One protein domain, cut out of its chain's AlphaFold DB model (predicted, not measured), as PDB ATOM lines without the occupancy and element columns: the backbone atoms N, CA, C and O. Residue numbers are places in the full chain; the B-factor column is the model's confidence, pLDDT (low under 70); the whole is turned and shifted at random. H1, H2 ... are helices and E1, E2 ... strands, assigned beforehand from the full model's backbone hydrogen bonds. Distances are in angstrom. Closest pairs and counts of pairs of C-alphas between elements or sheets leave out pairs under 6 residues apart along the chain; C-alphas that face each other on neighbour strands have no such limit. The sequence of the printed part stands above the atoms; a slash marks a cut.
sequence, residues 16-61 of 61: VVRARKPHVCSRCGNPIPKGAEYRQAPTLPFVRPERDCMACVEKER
ATOM      1  N   VAL A  16      96.857 157.141 152.804       93.81
ATOM      2  CA  VAL A  16      97.487 155.856 153.116       93.81
ATOM      3  C   VAL A  16      98.916 155.880 152.584       93.81
ATOM      4  O   VAL A  16      99.160 156.208 151.423       93.81
ATOM      5  N   VAL A  17      99.882 155.596 153.455       92.69
ATOM      6  CA  VAL A  17     101.310 155.622 153.129       92.69
ATOM      7  C   VAL A  17     101.958 154.331 153.594       92.69
ATOM      8  O   VAL A  17     101.661 153.813 154.667       92.69
ATOM      9  N   ARG A  18     102.914 153.833 152.812       95.25
ATOM     10  CA  ARG A  18     103.737 152.689 153.200       95.25
ATOM     11  C   ARG A  18     104.884 153.120 154.118       95.25
ATOM     12  O   ARG A  18     105.654 154.031 153.801       95.25
ATOM     13  N   ALA A  19     105.022 152.457 155.260       93.88
ATOM     14  CA  ALA A  19     106.032 152.744 156.270       93.88
ATOM     15  C   ALA A  19     107.445 152.481 155.738       93.88
ATOM     16  O   ALA A  19     107.861 151.340 155.548       93.88
ATOM     17  N   ARG A  20     108.224 153.548 155.527       94.06
ATOM     18  CA  ARG A  20     109.647 153.426 155.154       94.06
ATOM     19  C   ARG A  20     110.521 152.949 156.318       94.06
ATOM     20  O   ARG A  20     111.585 152.377 156.089       94.06
ATOM     21  N   LYS A  21     110.066 153.171 157.552       92.88
ATOM     22  CA  LYS A  21     110.688 152.724 158.803       92.88
ATOM     23  C   LYS A  21     109.601 152.349 159.816       92.88
ATOM     24  O   LYS A  21     108.467 152.787 159.623       92.88
ATOM     25  N   PRO A  22     109.931 151.606 160.886       92.38
ATOM     26  CA  PRO A  22     108.970 151.309 161.935       92.38
ATOM     27  C   PRO A  22     108.355 152.586 162.521       92.38
ATOM     28  O   PRO A  22     109.047 153.582 162.779       92.38
ATOM     29  N   HIS A  23     107.042 152.570 162.700       92.62
ATOM     30  CA  HIS A  23     106.278 153.639 163.336       92.62
ATOM     31  C   HIS A  23     105.445 153.069 164.477       92.62
ATOM     32  O   HIS A  23     105.349 151.859 164.620       92.62
ATOM     33  N   VAL A  24     104.863 153.930 165.302       94.31
ATOM     34  CA  VAL A  24     103.940 153.521 166.364       94.31
ATOM     35  C   VAL A  24     102.563 154.035 165.983       94.31
ATOM     36  O   VAL A  24     102.442 155.188 165.556       94.31
ATOM     37  N   CYS A  25     101.562 153.165 166.080       94.69
ATOM     38  CA  CYS A  25     100.169 153.525 165.870       94.69
ATOM     39  C   CYS A  25      99.703 154.474 166.979       94.69
ATOM     40  O   CYS A  25      99.899 154.186 168.158       94.69
ATOM     41  N   SER A  26      99.056 155.574 166.604       93.19
ATOM     42  CA  SER A  26      98.582 156.606 167.535       93.19
ATOM     43  C   SER A  26      97.338 156.138 168.298       93.19
ATOM     44  O   SER A  26      97.160 156.525 169.447       93.19
ATOM     45  N   ARG A  27      96.536 155.225 167.723       91.69
ATOM     46  CA  ARG A  27      95.326 154.688 168.380       91.69
ATOM     47  C   ARG A  27      95.580 153.529 169.341       91.69
ATOM     48  O   ARG A  27      94.997 153.489 170.415       91.69
ATOM     49  N   CYS A  28      96.395 152.549 168.945       93.69
ATOM     50  CA  CYS A  28      96.564 151.304 169.713       93.69
ATOM     51  C   CYS A  28      97.965 151.103 170.294       93.69
ATOM     52  O   CYS A  28      98.202 150.098 170.953       93.69
ATOM     53  N   GLY A  29      98.916 151.997 170.005       94.25
ATOM     54  CA  GLY A  29     100.302 151.875 170.465       94.25
ATOM     55  C   GLY A  29     101.098 150.733 169.822       94.25
ATOM     56  O   GLY A  29     102.294 150.608 170.081       94.25
ATOM     57  N   ASN A  30     100.485 149.917 168.957       93.50
ATOM     58  CA  ASN A  30     101.190 148.830 168.286       93.50
ATOM     59  C   ASN A  30     102.211 149.358 167.269       93.50
ATOM     60  O   ASN A  30     101.966 150.373 166.599       93.50
ATOM     61  N   PRO A  31     103.342 148.656 167.095       93.94
ATOM     62  CA  PRO A  31     104.312 148.998 166.075       93.94
ATOM     63  C   PRO A  31     103.749 148.723 164.674       93.94
ATOM     64  O   PRO A  31     103.186 147.670 164.391       93.94
ATOM     65  N   ILE A  32     103.950 149.678 163.778       94.88
ATOM     66  CA  ILE A  32     103.710 149.581 162.342       94.88
ATOM     67  C   ILE A  32     105.050 149.180 161.721       94.88
ATOM     68  O   ILE A  32     105.968 150.012 161.696       94.88
ATOM     69  N   PRO A  33     105.219 147.931 161.262       94.06
ATOM     70  CA  PRO A  33     106.494 147.471 160.738       94.06
ATOM     71  C   PRO A  33     106.842 148.186 159.429       94.06
ATOM     72  O   PRO A  33     105.984 148.701 158.710       94.06
ATOM     73  N   LYS A  34     108.136 148.203 159.094       95.50
ATOM     74  CA  LYS A  34     108.590 148.690 157.788       95.50
ATOM     75  C   LYS A  34     107.890 147.891 156.685       95.50
ATOM     76  O   LYS A  34     107.860 146.669 156.722       95.50
ATOM     77  N   GLY A  35     107.370 148.593 155.686       94.25
ATOM     78  CA  GLY A  35     106.666 147.997 154.559       94.25
ATOM     79  C   GLY A  35     105.169 147.786 154.784       94.25
ATOM     80  O   GLY A  35     104.496 147.516 153.792       94.25
ATOM     81  N   ALA A  36     104.645 147.958 156.002       94.06
ATOM     82  CA  ALA A  36     103.204 147.987 156.238       94.06
ATOM     83  C   ALA A  36     102.601 149.339 155.843       94.06
ATOM     84  O   ALA A  36     103.270 150.377 155.879       94.06
ATOM     85  N   GLU A  37     101.331 149.323 155.469       95.31
ATOM     86  CA  GLU A  37     100.556 150.527 155.196       95.31
ATOM     87  C   GLU A  37      99.962 151.089 156.489       95.31
ATOM     88  O   GLU A  37      99.674 150.363 157.445       95.31
ATOM     89  N   TYR A  38      99.824 152.410 156.538       94.88
ATOM     90  CA  TYR A  38      99.182 153.125 157.633       94.88
ATOM     91  C   TYR A  38      98.511 154.389 157.107       94.88
ATOM     92  O   TYR A  38      98.958 154.982 156.121       94.88
ATOM     93  N   ARG A  39      97.449 154.821 157.782       94.38
ATOM     94  CA  ARG A  39      96.775 156.085 157.500       94.38
ATOM     95  C   ARG A  39      97.503 157.208 158.226       94.38
ATOM     96  O   ARG A  39      97.751 157.125 159.425       94.38
ATOM     97  N   GLN A  40      97.876 158.245 157.489       93.31
ATOM     98  CA  GLN A  40      98.248 159.536 158.053       93.31
ATOM     99  C   GLN A  40      96.996 160.391 158.151       93.31
ATOM    100  O   GLN A  40      96.354 160.631 157.127       93.31
ATOM    101  N   ALA A  41      96.671 160.847 159.358       90.00
ATOM    102  CA  ALA A  41      95.584 161.790 159.572       90.00
ATOM    103  C   ALA A  41      95.907 163.154 158.930       90.00
ATOM    104  O   ALA A  41      97.091 163.485 158.751       90.00
ATOM    105  N   PRO A  42      94.884 163.964 158.596       89.81
ATOM    106  CA  PRO A  42      95.102 165.315 158.111       89.81
ATOM    107  C   PRO A  42      95.900 166.118 159.140       89.81
ATOM    108  O   PRO A  42      95.602 166.086 160.332       89.81
ATOM    109  N   THR A  43      96.930 166.839 158.702       89.94
ATOM    110  CA  THR A  43      97.786 167.589 159.630       89.94
ATOM    111  C   THR A  43      98.308 168.880 159.022       89.94
ATOM    112  O   THR A  43      98.305 169.065 157.807       89.94
ATOM    113  N   LEU A  44      98.793 169.790 159.862       88.31
ATOM    114  CA  LEU A  44      99.484 170.986 159.393       88.31
ATOM    115  C   LEU A  44     100.927 170.642 158.976       88.31
ATOM    116  O   LEU A  44     101.528 169.756 159.577       88.31
ATOM    117  N   PRO A  45     101.537 171.368 158.018       79.75
ATOM    118  CA  PRO A  45     102.883 171.071 157.501       79.75
ATOM    119  C   PRO A  45     104.002 170.986 158.555       79.75
ATOM    120  O   PRO A  45     105.047 170.395 158.293       79.75
ATOM    121  N   PHE A  46     103.787 171.574 159.736       82.06
ATOM    122  CA  PHE A  46     104.744 171.636 160.847       82.06
ATOM    123  C   PHE A  46     104.340 170.775 162.049       82.06
ATOM    124  O   PHE A  46     105.081 170.686 163.026       82.06
ATOM    125  N   VAL A  47     103.169 170.143 161.990       86.19
ATOM    126  CA  VAL A  47     102.670 169.252 163.034       86.19
ATOM    127  C   VAL A  47     102.987 167.821 162.620       86.19
ATOM    128  O   VAL A  47     102.919 167.456 161.445       86.19
ATOM    129  N   ARG A  48     103.393 166.991 163.583       85.94
ATOM    130  CA  ARG A  48     103.604 165.570 163.300       85.94
ATOM    131  C   ARG A  48     102.230 164.941 163.045       85.94
ATOM    132  O   ARG A  48     101.402 164.996 163.948       85.94
ATOM    133  N   PRO A  49     101.993 164.333 161.869       87.62
ATOM    134  CA  PRO A  49     100.730 163.664 161.609       87.62
ATOM    135  C   PRO A  49     100.556 162.492 162.566       87.62
ATOM    136  O   PRO A  49     101.513 161.747 162.828       87.62
ATOM    137  N   GLU A  50      99.324 162.303 163.017       91.50
ATOM    138  CA  GLU A  50      98.902 161.057 163.638       91.50
ATOM    139  C   GLU A  50      98.942 159.938 162.598       91.50
ATOM    140  O   GLU A  50      98.763 160.148 161.392       91.50
ATOM    141  N   ARG A  51      99.317 158.754 163.068       93.75
ATOM    142  CA  ARG A  51      99.609 157.593 162.232       93.75
ATOM    143  C   ARG A  51      98.857 156.413 162.781       93.75
ATOM    144  O   ARG A  51      99.196 155.949 163.867       93.75
ATOM    145  N   ASP A  52      97.926 155.897 162.004       94.44
ATOM    146  CA  ASP A  52      97.041 154.824 162.428       94.44
ATOM    147  C   ASP A  52      97.307 153.590 161.581       94.44
ATOM    148  O   ASP A  52      97.342 153.654 160.351       94.44
ATOM    149  N   CYS A  53      97.543 152.447 162.225       94.81
ATOM    150  CA  CYS A  53      97.726 151.197 161.497       94.81
ATOM    151  C   CYS A  53      96.433 150.801 160.770       94.81
ATOM    152  O   CYS A  53      95.337 151.073 161.261       94.81
ATOM    153  N   MET A  54      96.557 150.117 159.630       93.06
ATOM    154  CA  MET A  54      95.390 149.702 158.838       93.06
ATOM    155  C   MET A  54      94.397 148.859 159.643       93.06
ATOM    156  O   MET A  54      93.211 149.152 159.604       93.06
ATOM    157  N   ALA A  55      94.875 147.952 160.503       90.88
ATOM    158  CA  ALA A  55      94.009 147.162 161.386       90.88
ATOM    159  C   ALA A  55      93.104 148.023 162.288       90.88
ATOM    160  O   ALA A  55      91.991 147.637 162.632       90.88
ATOM    161  N   CYS A  56      93.588 149.196 162.699       91.62
ATOM    162  CA  CYS A  56      92.795 150.149 163.455       91.62
ATOM    163  C   CYS A  56      91.837 150.921 162.543       91.62
ATOM    164  O   CYS A  56      90.682 151.084 162.914       91.62
ATOM    165  N   VAL A  57      92.287 151.377 161.378       88.88
ATOM    166  CA  VAL A  57      91.445 152.115 160.421       88.88
ATOM    167  C   VAL A  57      90.268 151.261 159.943       88.88
ATOM    168  O   VAL A  57      89.142 151.736 159.889       88.88
ATOM    169  N   GLU A  58      90.512 149.986 159.651       87.81
ATOM    170  CA  GLU A  58      89.490 149.038 159.199       87.81
ATOM    171  C   GLU A  58      88.453 148.731 160.283       87.81
ATOM    172  O   GLU A  58      87.294 148.502 159.967       87.81
ATOM    173  N   LYS A  59      88.842 148.776 161.562       86.81
ATOM    174  CA  LYS A  59      87.933 148.535 162.692       86.81
ATOM    175  C   LYS A  59      86.948 149.691 162.940       86.81
ATOM    176  O   LYS A  59      85.989 149.514 163.682       86.81
ATOM    177  N   GLU A  60      87.212 150.875 162.392       74.94
ATOM    178  CA  GLU A  60      86.337 152.053 162.507       74.94
ATOM    179  C   GLU A  60      85.357 152.216 161.342       74.94
ATOM    180  O   GLU A  60      84.545 153.141 161.370       74.94
ATOM    181  N   ARG A  61      85.446 151.359 160.322       63.12
ATOM    182  CA  ARG A  61      84.552 151.369 159.164       63.12
ATOM    183  C   ARG A  61      83.336 150.483 159.402       63.12
ATOM    184  O   ARG A  61      82.254 150.889 158.927       63.12
TER     185      ARG A  61
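Overview. This is residues 16 to 61 of the 61 residues of an uncharacterized protein of marine sediment metagenome (UniProt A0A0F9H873). What shape is this? There is little regular structure: a small antiparallel sheet, E1, E2, E3, a long loop, residues 19 to 36, folded back on itself, and short H1 directly after E3. How large is it? The printed part, 46 residues with three named strands, then one named helix, is mixed and compact, radius of gyration of the C-alphas 10.1 A, spans 26 by 25 by 17 A.

Arrangement. How do the strands pair? E2, residues 37 to 40, is the inner strand of a meander, each strand antiparallel to the one before, with edge strands E1, residues 16 to 18, and E3, residues 51 to 53. N 17 and O 38, 2.9 A, and N 39 and O 52, 2.8 A, are within hydrogen-bond range. Where is H1? H1, residues 54 to 59, only grazes the sheet with residues 54 to 57; its closest C-alphas to E2 are Met 54 and Tyr 38, 5.2 A. Within H1, 1 of 2 O i to N i+4 pairs is within range.

Along the chain. Where does E1 begin? C-alpha 16 is at (97.487, 155.856, 153.116). Where does H1 end? C-alpha 59 is at (87.933, 148.535, 162.692); H1 measures 8.5 A, E2 9.7 A.

Size, cuts and confidence. Which link is long? E1 to E2, 18 residues. Is anything cut or uncertain? The printed part has no cut; residue 61 is under 70 in pLDDT.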